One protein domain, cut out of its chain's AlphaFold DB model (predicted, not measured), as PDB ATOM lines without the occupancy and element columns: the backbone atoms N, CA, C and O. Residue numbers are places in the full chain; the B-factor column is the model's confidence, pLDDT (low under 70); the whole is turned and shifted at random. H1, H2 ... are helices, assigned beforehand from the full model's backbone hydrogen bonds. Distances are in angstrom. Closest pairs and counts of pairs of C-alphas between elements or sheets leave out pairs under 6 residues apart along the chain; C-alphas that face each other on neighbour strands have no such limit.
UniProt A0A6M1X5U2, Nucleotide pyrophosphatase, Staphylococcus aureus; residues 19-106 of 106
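AT A GLANCE: This is residues 19 to 106 of the 106 residues of the protein "Nucleotide pyrophosphatase" of Staphylococcus aureus (UniProt A0A6M1X5U2). Two lobes are joined by one long link, residues 34 to 49: a small lobe in which H1 and H2 make a corner, and a larger one in which H3 has H4, H5, H6 and long loops round it. The printed part has 88 residues with six named helices, H1 to H6 in chain order, and no named strand. The class is all helix, though under half of the residues, 41, are in named elements. The whole is loose, with a radius of gyration of the C-alphas of 15.7 A and spans of 41 by 33 by 21 A.

HOW THE PARTS SIT: Start at the hub, H3, residues 50 to 59. It touches H4, residues 63 to 66, closest at the C-alphas of Pro 52 and Ala 63, 6.3 A. H5, residues 82 to 88, only just touches H3, with 3 pairs of C-alphas within 8 A, the closest Met 58 and Leu 82 at 5.5 A; they run the same way at a shallow tilt of 33 degrees, only just short of steep. H6, residues 100 to 105, also only just touches H3, with 3 such pairs, the closest Arg 51 and Trp 100 at 6.7 A; they run the same way at a shallow tilt of 27 degrees. Now look at H1, residues 19 to 24, and H2, residues 26 to 33: they are close but not clearly touching, with the C-alphas of Val 22 and Asn 29 closest at 7.0 A. H2 and H3 are apart. Every O i to N i+4 pair is within hydrogen-bond range in H1, H2, H3, H5 and H6; H4 is too short for one, and its one O i to N i+3 pair is not within range.

IN THESE COORDINATES: Find C-alpha 50 at (70.408, 27.202, 153.807); from there H3 runs 14.3 A to C-alpha 59. H2 measures 10.4 A and H5 9.8 A. H1 begins at C-alpha 19, (57.565, 18.738, 163.730), and H6 ends at C-alpha 105, (70.990, 39.952, 146.002).

THE WHOLE: The C-alphas of His 34 and Gln 75 are the two farthest apart, at 43.1 A. The links H2 to H3, H4 to H5 and H5 to H6 are long. The printed part has no cut, and no printed residue is under 70 in pLDDT.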
ATOM      1  N   ASP A  19      57.837  19.355 162.427       97.50
ATOM      2  CA  ASP A  19      57.565  18.738 163.730       97.50
ATOM      3  C   ASP A  19      58.119  19.572 164.892       97.50
ATOM      4  O   ASP A  19      57.438  19.740 165.901       97.50
ATOM      5  N   THR A  20      59.306  20.161 164.732       97.38
ATOM      6  CA  THR A  20      59.856  21.116 165.702       97.38
ATOM      7  C   THR A  20      58.963  22.349 165.836       97.38
ATOM      8  O   THR A  20      58.677  22.768 166.954       97.38
ATOM      9  N   ALA A  21      58.489  22.917 164.722       96.94
ATOM     10  CA  ALA A  21      57.583  24.062 164.734       96.94
ATOM     11  C   ALA A  21      56.284  23.739 165.489       96.94
ATOM     12  O   ALA A  21      55.890  24.485 166.383       96.94
ATOM     13  N   VAL A  22      55.677  22.580 165.210       97.81
ATOM     14  CA  VAL A  22      54.490  22.094 165.930       97.81
ATOM     15  C   VAL A  22      54.770  21.924 167.424       97.81
ATOM     16  O   VAL A  22      53.953  22.329 168.241       97.81
ATOM     17  N   ALA A  23      55.921  21.367 167.801       98.06
ATOM     18  CA  ALA A  23      56.243  21.114 169.202       98.06
ATOM     19  C   ALA A  23      56.595  22.383 169.999       98.06
ATOM     20  O   ALA A  23      56.380  22.410 171.208       98.06
ATOM     21  N   GLN A  24      57.166  23.408 169.356       98.00
ATOM     22  CA  GLN A  24      57.803  24.535 170.053       98.00
ATOM     23  C   GLN A  24      57.091  25.883 169.860       98.00
ATOM     24  O   GLN A  24      57.222  26.768 170.703       98.00
ATOM     25  N   LEU A  25      56.310  26.073 168.792       97.38
ATOM     26  CA  LEU A  25      55.654  27.353 168.486       97.38
ATOM     27  C   LEU A  25      54.225  27.415 169.046       97.38
ATOM     28  O   LEU A  25      53.275  27.738 168.334       97.38
ATOM     29  N   GLY A  26      54.070  27.133 170.345       97.88
ATOM     30  CA  GLY A  26      52.763  26.991 171.004       97.88
ATOM     31  C   GLY A  26      51.817  28.181 170.808       97.88
ATOM     32  O   GLY A  26      50.642  27.985 170.514       97.88
ATOM     33  N   PHE A  27      52.323  29.418 170.876       98.25
ATOM     34  CA  PHE A  27      51.496  30.605 170.626       98.25
ATOM     35  C   PHE A  27      50.989  30.678 169.176       98.25
ATOM     36  O   PHE A  27      49.832  31.014 168.948       98.25
ATOM     37  N   MET A  28      51.820  30.324 168.189       97.88
ATOM     38  CA  MET A  28      51.383  30.290 166.788       97.88
ATOM     39  C   MET A  28      50.357  29.179 166.560       97.88
ATOM     40  O   MET A  28      49.364  29.405 165.877       97.88
ATOM     41  N   ASN A  29      50.551  28.013 167.181       98.00
ATOM     42  CA  ASN A  29      49.567  26.932 167.134       98.00
ATOM     43  C   ASN A  29      48.224  27.367 167.738       98.00
ATOM     44  O   ASN A  29      47.185  27.070 167.163       98.00
ATOM     45  N   HIS A  30      48.234  28.146 168.823       98.44
ATOM     46  CA  HIS A  30      47.011  28.698 169.406       98.44
ATOM     47  C   HIS A  30      46.269  29.632 168.433       98.44
ATOM     48  O   HIS A  30      45.047  29.569 168.303       98.44
ATOM     49  N   LEU A  31      46.993  30.455 167.663       98.62
ATOM     50  CA  LEU A  31      46.381  31.261 166.598       98.62
ATOM     51  C   LEU A  31      45.757  30.389 165.495       98.62
ATOM     52  O   LEU A  31      44.713  30.750 164.950       98.62
ATOM     53  N   VAL A  32      46.366  29.244 165.176       98.31
ATOM     54  CA  VAL A  32      45.812  28.271 164.221       98.31
ATOM     55  C   VAL A  32      44.528  27.635 164.765       98.31
ATOM     56  O   VAL A  32      43.535  27.586 164.042       98.31
ATOM     57  N   GLU A  33      44.501  27.219 166.036       98.38
ATOM     58  CA  GLU A  33      43.302  26.671 166.700       98.38
ATOM     59  C   GLU A  33      42.108  27.638 166.642       98.38
ATOM     60  O   GLU A  33      40.964  27.220 166.463       98.38
ATOM     61  N   HIS A  34      42.383  28.941 166.721       98.56
ATOM     62  CA  HIS A  34      41.384  30.009 166.655       98.56
ATOM     63  C   HIS A  34      41.151  30.581 165.244       98.56
ATOM     64  O   HIS A  34      40.557  31.653 165.102       98.56
ATOM     65  N   GLN A  35      41.595  29.881 164.193       98.19
ATOM     66  CA  GLN A  35      41.390  30.263 162.786       98.19
ATOM     67  C   GLN A  35      41.932  31.665 162.440       98.19
ATOM     68  O   GLN A  35      41.455  32.316 161.514       98.19
ATOM     69  N   GLN A  36      42.936  32.141 163.185       98.50
ATOM     70  CA  GLN A  36      43.644  33.402 162.926       98.50
ATOM     71  C   GLN A  36      44.923  33.193 162.102       98.50
ATOM     72  O   GLN A  36      45.515  34.151 161.611       98.50
ATOM     73  N   ALA A  37      45.367  31.943 161.960       98.06
ATOM     74  CA  ALA A  37      46.536  31.556 161.184       98.06
ATOM     75  C   ALA A  37      46.324  30.183 160.529       98.06
ATOM     76  O   ALA A  37      45.353  29.479 160.803       98.06
ATOM     77  N   SER A  38      47.248  29.787 159.657       97.69
ATOM     78  CA  SER A  38      47.261  28.467 159.022       97.69
ATOM     79  C   SER A  38      48.625  27.813 159.191       97.69
ATOM     80  O   SER A  38      49.654  28.469 159.049       97.69
ATOM     81  N   LEU A  39      48.625  26.508 159.461       97.50
ATOM     82  CA  LEU A  39      49.827  25.681 159.511       97.50
ATOM     83  C   LEU A  39      49.833  24.732 158.313       97.50
ATOM     84  O   LEU A  39      48.943  23.896 158.170       97.50
ATOM     85  N   LEU A  40      50.862  24.830 157.474       97.00
ATOM     86  CA  LEU A  40      51.009  24.014 156.270       97.00
ATOM     87  C   LEU A  40      52.311  23.217 156.329       97.00
ATOM     88  O   LEU A  40      53.368  23.752 156.661       97.00
ATOM     89  N   LYS A  41      52.243  21.926 155.988       97.06
ATOM     90  CA  LYS A  41      53.433  21.089 155.817       97.06
ATOM     91  C   LYS A  41      53.905  21.185 154.372       97.06
ATOM     92  O   LYS A  41      53.207  20.741 153.466       97.06
ATOM     93  N   VAL A  42      55.101  21.728 154.174       93.06
ATOM     94  CA  VAL A  42      55.715  21.895 152.851       93.06
ATOM     95  C   VAL A  42      56.890  20.932 152.705       93.06
ATOM     96  O   VAL A  42      57.597  20.638 153.672       93.06
ATOM     97  N   LYS A  43      57.093  20.409 151.494       93.88
ATOM     98  CA  LYS A  43      58.288  19.638 151.150       93.88
ATOM     99  C   LYS A  43      59.395  20.612 150.746       93.88
ATOM    100  O   LYS A  43      59.224  21.350 149.785       93.88
ATOM    101  N   SER A  44      60.514  20.588 151.468       93.06
ATOM    102  CA  SER A  44      61.716  21.334 151.084       93.06
ATOM    103  C   SER A  44      62.257  20.842 149.746       93.06
ATOM    104  O   SER A  44      62.214  19.642 149.456       93.06
ATOM    105  N   GLU A  45      62.840  21.757 148.979       94.31
ATOM    106  CA  GLU A  45      63.681  21.389 147.848       94.31
ATOM    107  C   GLU A  45      65.006  20.761 148.321       94.31
ATOM    108  O   GLU A  45      65.356  20.813 149.508       94.31
ATOM    109  N   LEU A  46      65.714  20.116 147.391       94.19
ATOM    110  CA  LEU A  46      67.044  19.554 147.582       94.19
ATOM    111  C   LEU A  46      68.076  20.321 146.733       94.19
ATOM    112  O   LEU A  46      67.782  20.641 145.585       94.19
ATOM    113  N   PRO A  47      69.300  20.544 147.243       94.75
ATOM    114  CA  PRO A  47      69.772  20.146 148.567       94.75
ATOM    115  C   PRO A  47      69.165  21.024 149.666       94.75
ATOM    116  O   PRO A  47      69.048  22.234 149.509       94.75
ATOM    117  N   SER A  48      68.819  20.415 150.804       94.31
ATOM    118  CA  SER A  48      68.200  21.105 151.942       94.31
ATOM    119  C   SER A  48      69.224  21.891 152.772       94.31
ATOM    120  O   SER A  48      69.344  21.704 153.982       94.31
ATOM    121  N   ASN A  49      70.013  22.717 152.091       95.25
ATOM    122  CA  ASN A  49      71.022  23.598 152.653       95.25
ATOM    123  C   ASN A  49      70.487  25.031 152.641       95.25
ATOM    124  O   ASN A  49      69.790  25.424 151.707       95.25
ATOM    125  N   SER A  50      70.871  25.824 153.636       95.88
ATOM    126  CA  SER A  50      70.408  27.202 153.807       95.88
ATOM    127  C   SER A  50      70.569  28.063 152.546       95.88
ATOM    128  O   SER A  50      69.569  28.530 152.020       95.88
ATOM    129  N   ARG A  51      71.785  28.240 152.000       96.62
ATOM    130  CA  ARG A  51      71.999  29.138 150.847       96.62
ATOM    131  C   ARG A  51      71.229  28.696 149.588       96.62
ATOM    132  O   ARG A  51      70.549  29.549 149.026       96.62
ATOM    133  N   PRO A  52      71.262  27.415 149.163       96.94
ATOM    134  CA  PRO A  52      70.401  26.928 148.081       96.94
ATOM    135  C   PRO A  52      68.913  27.209 148.302       96.94
ATOM    136  O   PRO A  52      68.230  27.671 147.396       96.94
ATOM    137  N   LEU A  53      68.404  26.978 149.516       96.88
ATOM    138  CA  LEU A  53      66.990  27.196 149.809       96.88
ATOM    139  C   LEU A  53      66.615  28.675 149.906       96.88
ATOM    140  O   LEU A  53      65.484  29.020 149.578       96.88
ATOM    141  N   TYR A  54      67.525  29.557 150.322       97.00
ATOM    142  CA  TYR A  54      67.274  31.000 150.292       97.00
ATOM    143  C   TYR A  54      67.065  31.500 148.863       97.00
ATOM    144  O   TYR A  54      66.216  32.361 148.657       97.00
ATOM    145  N   GLU A  55      67.815  30.964 147.898       97.31
ATOM    146  CA  GLU A  55      67.625  31.266 146.478       97.31
ATOM    147  C   GLU A  55      66.251  30.779 146.007       97.31
ATOM    148  O   GLU A  55      65.420  31.579 145.587       97.31
ATOM    149  N   VAL A  56      65.970  29.483 146.185       97.31
ATOM    150  CA  VAL A  56      64.698  28.863 145.779       97.31
ATOM    151  C   VAL A  56      63.492  29.600 146.371       97.31
ATOM    152  O   VAL A  56      62.523  29.869 145.667       97.31
ATOM    153  N   LEU A  57      63.531  29.955 147.659       96.31
ATOM    154  CA  LEU A  57      62.426  30.653 148.327       96.31
ATOM    155  C   LEU A  57      62.147  32.035 147.733       96.31
ATOM    156  O   LEU A  57      61.004  32.489 147.748       96.31
ATOM    157  N   MET A  58      63.185  32.720 147.267       97.19
ATOM    158  CA  MET A  58      63.086  34.103 146.817       97.19
ATOM    159  C   MET A  58      62.851  34.223 145.317       97.19
ATOM    160  O   MET A  58      62.330  35.251 144.897       97.19
ATOM    161  N   THR A  59      63.220  33.218 144.523       97.75
ATOM    162  CA  THR A  59      63.132  33.261 143.053       97.75
ATOM    163  C   THR A  59      62.128  32.254 142.498       97.75
ATOM    164  O   THR A  59      61.620  32.427 141.394       97.75
ATOM    165  N   GLY A  60      61.813  31.200 143.257       96.88
ATOM    166  CA  GLY A  60      60.999  30.076 142.794       96.88
ATOM    167  C   GLY A  60      61.704  29.178 141.773       96.88
ATOM    168  O   GLY A  60      61.080  28.246 141.269       96.88
ATOM    169  N   VAL A  61      62.979  29.443 141.464       97.62
ATOM    170  CA  VAL A  61      63.764  28.683 140.486       97.62
ATOM    171  C   VAL A  61      64.500  27.554 141.204       97.62
ATOM    172  O   VAL A  61      65.214  27.828 142.177       97.62
ATOM    173  N   PRO A  62      64.372  26.297 140.746       97.00
ATOM    174  CA  PRO A  62      64.955  25.161 141.438       97.00
ATOM    175  C   PRO A  62      66.488  25.170 141.394       97.00
ATOM    176  O   PRO A  62      67.108  25.693 140.466       97.00
ATOM    177  N   ALA A  63      67.120  24.533 142.382       95.69
ATOM    178  CA  ALA A  63      68.571  24.542 142.570       95.69
ATOM    179  C   ALA A  63      69.331  24.011 141.347       95.69
ATOM    180  O   ALA A  63      70.397  24.531 141.022       95.69
ATOM    181  N   TYR A  64      68.779  23.005 140.651       95.38
ATOM    182  CA  TYR A  64      69.384  22.430 139.441       95.38
ATOM    183  C   TYR A  64      69.392  23.393 138.240       95.38
ATOM    184  O   TYR A  64      70.170  23.177 137.312       95.38
ATOM    185  N   GLU A  65      68.562  24.439 138.262       96.94
ATOM    186  CA  GLU A  65      68.500  25.480 137.229       96.94
ATOM    187  C   GLU A  65      69.283  26.728 137.652       96.94
ATOM    188  O   GLU A  65      70.112  27.213 136.883       96.94
ATOM    189  N   ASN A  66      69.102  27.201 138.893       95.81
ATOM    190  CA  ASN A  66      69.735  28.439 139.373       95.81
ATOM    191  C   ASN A  66      71.252  28.301 139.645       95.81
ATOM    192  O   ASN A  66      71.990  29.289 139.693       95.81
ATOM    193  N   GLY A  67      71.755  27.073 139.816       94.81
ATOM    194  CA  GLY A  67      73.181  26.784 139.974       94.81
ATOM    195  C   GLY A  67      73.750  26.933 141.393       94.81
ATOM    196  O   GLY A  67      74.958  26.770 141.581       94.81
ATOM    197  N   ILE A  68      72.936  27.248 142.404       96.25
ATOM    198  CA  ILE A  68      73.340  27.393 143.813       96.25
ATOM    199  C   ILE A  68      73.209  26.037 144.518       96.25
ATOM    200  O   ILE A  68      72.229  25.750 145.196       96.25
ATOM    201  N   TYR A  69      74.216  25.170 144.387       94.94
ATOM    202  CA  TYR A  69      74.106  23.790 144.903       94.94
ATOM    203  C   TYR A  69      74.573  23.586 146.354       94.94
ATOM    204  O   TYR A  69      74.439  22.497 146.906       94.94
ATOM    205  N   SER A  70      75.210  24.574 146.986       95.88
ATOM    206  CA  SER A  70      75.774  24.392 148.331       95.88
ATOM    207  C   SER A  70      75.949  25.713 149.073       95.88
ATOM    208  O   SER A  70      75.985  26.778 148.461       95.88
ATOM    209  N   ASN A  71      76.144  25.632 150.390       95.75
ATOM    210  CA  ASN A  71      76.490  26.789 151.222       95.75
ATOM    211  C   ASN A  71      77.856  27.403 150.883       95.75
ATOM    212  O   ASN A  71      78.112  28.539 151.258       95.75
ATOM    213  N   TYR A  72      78.726  26.677 150.180       93.69
ATOM    214  CA  TYR A  72      80.055  27.158 149.796       93.69
ATOM    215  C   TYR A  72      80.063  27.847 148.425       93.69
ATOM    216  O   TYR A  72      81.037  28.509 148.077       93.69
ATOM    217  N   HIS A  73      78.983  27.735 147.646       87.19
ATOM    218  CA  HIS A  73      78.852  28.425 146.364       87.19
ATOM    219  C   HIS A  73      78.476  29.889 146.591       87.19
ATOM    220  O   HIS A  73      77.297  30.224 146.698       87.19
ATOM    221  N   ALA A  74      79.476  30.754 146.777       90.12
ATOM    222  CA  ALA A  74      79.288  32.199 146.927       90.12
ATOM    223  C   ALA A  74      79.196  32.829 145.542       90.12
ATOM    224  O   ALA A  74      80.208  33.118 144.910       90.12
ATOM    225  N   GLN A  75      77.970  32.975 145.053       91.06
ATOM    226  CA  GLN A  75      77.683  33.647 143.796       91.06
ATOM    227  C   GLN A  75      76.420  34.490 143.954       91.06
ATOM    228  O   GLN A  75      75.525  34.135 144.721       91.06
ATOM    229  N   ARG A  76      76.358  35.574 143.185       96.00
ATOM    230  CA  ARG A  76      75.158  36.394 143.047       96.00
ATOM    231  C   ARG A  76      74.087  35.625 142.277       96.00
ATOM    232  O   ARG A  76      74.419  34.889 141.341       96.00
ATOM    233  N   SER A  77      72.826  35.815 142.658       97.12
ATOM    234  CA  SER A  77      71.687  35.280 141.917       97.12
ATOM    235  C   SER A  77      71.691  35.808 140.479       97.12
ATOM    236  O   SER A  77      72.105  36.941 140.201       97.12
ATOM    237  N   LYS A  78      71.255  34.955 139.551       96.81
ATOM    238  CA  LYS A  78      71.022  35.296 138.138       96.81
ATOM    239  C   LYS A  78      69.532  35.392 137.817       96.81
ATOM    240  O   LYS A  78      69.181  35.761 136.700       96.81
ATOM    241  N   GLU A  79      68.690  35.059 138.789       97.69
ATOM    242  CA  GLU A  79      67.249  34.962 138.647       97.69
ATOM    243  C   GLU A  79      66.569  36.238 139.145       97.69
ATOM    244  O   GLU A  79      67.177  37.099 139.784       97.69
ATOM    245  N   TRP A  80      65.277  36.368 138.854       97.00
ATOM    246  CA  TRP A  80      64.457  37.438 139.410       97.00
ATOM    247  C   TRP A  80      63.953  37.044 140.793       97.00
ATOM    248  O   TRP A  80      63.160  36.111 140.924       97.00
ATOM    249  N   SER A  81      64.383  37.766 141.827       97.31
ATOM    250  CA  SER A  81      63.891  37.543 143.181       97.31
ATOM    251  C   SER A  81      62.636  38.369 143.470       97.31
ATOM    252  O   SER A  81      62.301  39.340 142.780       97.31
ATOM    253  N   LEU A  82      61.959  38.039 144.571       96.12
ATOM    254  CA  LEU A  82      60.879  38.854 145.125       96.12
ATOM    255  C   LEU A  82      61.301  40.314 145.356       96.12
ATOM    256  O   LEU A  82      60.444  41.198 145.321       96.12
ATOM    257  N   PHE A  83      62.590  40.602 145.576       96.75
ATOM    258  CA  PHE A  83      63.044  41.980 145.727       96.75
ATOM    259  C   PHE A  83      62.959  42.769 144.417       96.75
ATOM    260  O   PHE A  83      62.459  43.898 144.430       96.75
ATOM    261  N   GLU A  84      63.401  42.191 143.297       96.88
ATOM    262  CA  GLU A  84      63.261  42.807 141.977       96.88
ATOM    263  C   GLU A  84      61.786  42.965 141.604       96.88
ATOM    264  O   GLU A  84      61.378  44.062 141.226       96.88
ATOM    265  N   LEU A  85      60.971  41.923 141.806       95.56
ATOM    266  CA  LEU A  85      59.540  41.943 141.477       95.56
ATOM    267  C   LEU A  85      58.778  43.038 142.240       95.56
ATOM    268  O   LEU A  85      57.987  43.784 141.660       95.56
ATOM    269  N   VAL A  86      59.036  43.192 143.545       95.88
ATOM    270  CA  VAL A  86      58.407  44.255 144.345       95.88
ATOM    271  C   VAL A  86      58.873  45.637 143.886       95.88
ATOM    272  O   VAL A  86      58.065  46.566 143.838       95.88
ATOM    273  N   LYS A  87      60.156  45.796 143.544       95.31
ATOM    274  CA  LYS A  87      60.702  47.069 143.061       95.31
ATOM    275  C   LYS A  87      60.129  47.452 141.694       95.31
ATOM    276  O   LYS A  87      59.783  48.615 141.504       95.31
ATOM    277  N   GLU A  88      59.988  46.497 140.775       95.44
ATOM    278  CA  GLU A  88      59.357  46.701 139.463       95.44
ATOM    279  C   GLU A  88      57.891  47.131 139.606       95.44
ATOM    280  O   GLU A  88      57.436  48.051 138.928       95.44
ATOM    281  N   ALA A  89      57.179  46.563 140.580       95.00
ATOM    282  CA  ALA A  89      55.820  46.967 140.930       95.00
ATOM    283  C   ALA A  89      55.733  48.322 141.681       95.00
ATOM    284  O   ALA A  89      54.651  48.715 142.123       95.00
ATOM    285  N   GLY A  90      56.847  49.050 141.837       95.00
ATOM    286  CA  GLY A  90      56.912  50.365 142.490       95.00
ATOM    287  C   GLY A  90      56.962  50.318 144.022       95.00
ATOM    288  O   GLY A  90      56.758  51.338 144.685       95.00
ATOM    289  N   GLY A  91      57.203  49.141 144.599       95.38
ATOM    290  CA  GLY A  91      57.315  48.922 146.034       95.38
ATOM    291  C   GLY A  91      58.693  49.252 146.612       95.38
ATOM    292  O   GLY A  91      59.628  49.662 145.925       95.38
ATOM    293  N   LYS A  92      58.816  49.054 147.928       95.88
ATOM    294  CA  LYS A  92      60.080  49.147 148.666       95.88
ATOM    295  C   LYS A  92      60.360  47.818 149.345       95.88
ATOM    296  O   LYS A  92      59.443  47.186 149.864       95.88
ATOM    297  N   THR A  93      61.627  47.436 149.373       96.50
ATOM    298  CA  THR A  93      62.096  46.169 149.930       96.50
ATOM    299  C   THR A  93      63.154  46.414 150.998       96.50
ATOM    300  O   THR A  93      63.738  47.496 151.084       96.50
ATOM    301  N   GLY A  94      63.373  45.416 151.848       95.50
ATOM    302  CA  GLY A  94      64.410  45.432 152.870       95.50
ATOM    303  C   GLY A  94      64.527  44.063 153.525       95.50
ATOM    304  O   GLY A  94      63.543  43.328 153.604       95.50
ATOM    305  N   ALA A  95      65.727  43.728 153.988       96.44
ATOM    306  CA  ALA A  95      66.006  42.474 154.668       96.44
ATOM    307  C   ALA A  95      66.937  42.714 155.860       96.44
ATOM    308  O   ALA A  95      67.931  43.429 155.750       96.44
ATOM    309  N   ALA A  96      66.614  42.085 156.989       97.25
ATOM    310  CA  ALA A  96      67.526  41.883 158.104       97.25
ATOM    311  C   ALA A  96      67.803  40.380 158.162       97.25
ATOM    312  O   ALA A  96      66.992  39.611 158.672       97.25
ATOM    313  N   ALA A  97      68.897  39.963 157.535       96.31
ATOM    314  CA  ALA A  97      69.187  38.560 157.279       96.31
ATOM    315  C   ALA A  97      70.686  38.276 157.409       96.31
ATOM    316  O   ALA A  97      71.509  39.191 157.468       96.31
ATOM    317  N   TYR A  98      71.040  36.992 157.445       95.62
ATOM    318  CA  TYR A  98      72.434  36.567 157.395       95.62
ATOM    319  C   TYR A  98      73.102  37.031 156.090       95.62
ATOM    320  O   TYR A  98      72.440  37.143 155.058       95.62
ATOM    321  N   HIS A  99      74.417  37.278 156.121       95.12
ATOM    322  CA  HIS A  99      75.149  37.938 155.027       95.12
ATOM    323  C   HIS A  99      75.011  37.254 153.654       95.12
ATOM    324  O   HIS A  99      75.134  37.928 152.637       95.12
ATOM    325  N   TRP A 100      74.680  35.960 153.600       96.12
ATOM    326  CA  TRP A 100      74.405  35.245 152.347       96.12
ATOM    327  C   TRP A 100      73.273  35.862 151.526       96.12
ATOM    328  O   TRP A 100      73.340  35.820 150.306       96.12
ATOM    329  N   TYR A 101      72.280  36.495 152.154       96.38
ATOM    330  CA  TYR A 101      71.281  37.272 151.412       96.38
ATOM    331  C   TYR A 101      71.914  38.439 150.653       96.38
ATOM    332  O   TYR A 101      71.520  38.725 149.529       96.38
ATOM    333  N   SER A 102      72.910  39.105 151.243       95.19
ATOM    334  CA  SER A 102      73.626  40.170 150.545       95.19
ATOM    335  C   SER A 102      74.485  39.619 149.415       95.19
ATOM    336  O   SER A 102      74.568  40.262 148.384       95.19
ATOM    337  N   GLU A 103      75.111  38.455 149.589       96.12
ATOM    338  CA  GLU A 103      75.886  37.821 148.512       96.12
ATOM    339  C   GLU A 103      75.001  37.377 147.340       96.12
ATOM    340  O   GLU A 103      75.454  37.391 146.199       96.12
ATOM    341  N   LEU A 104      73.749  36.989 147.611       96.81
ATOM    342  CA  LEU A 104      72.785  36.590 146.588       96.81
ATOM    343  C   LEU A 104      72.188  37.796 145.844       96.81
ATOM    344  O   LEU A 104      72.038  37.724 144.626       96.81
ATOM    345  N   TYR A 105      71.861  38.892 146.543       96.69
ATOM    346  CA  TYR A 105      70.990  39.952 146.002       96.69
ATOM    347  C   TYR A 105      71.601  41.366 145.940       96.69
ATOM    348  O   TYR A 105      70.917  42.288 145.497       96.69
ATOM    349  N   ASN A 106      72.867  41.564 146.334       92.31
ATOM    350  CA  ASN A 106      73.602  42.833 146.174       92.31
ATOM    351  C   ASN A 106      74.894  42.633 145.376       92.31
ATOM    352  O   ASN A 106      75.253  43.574 144.637       92.31
TER     353      ASN A 106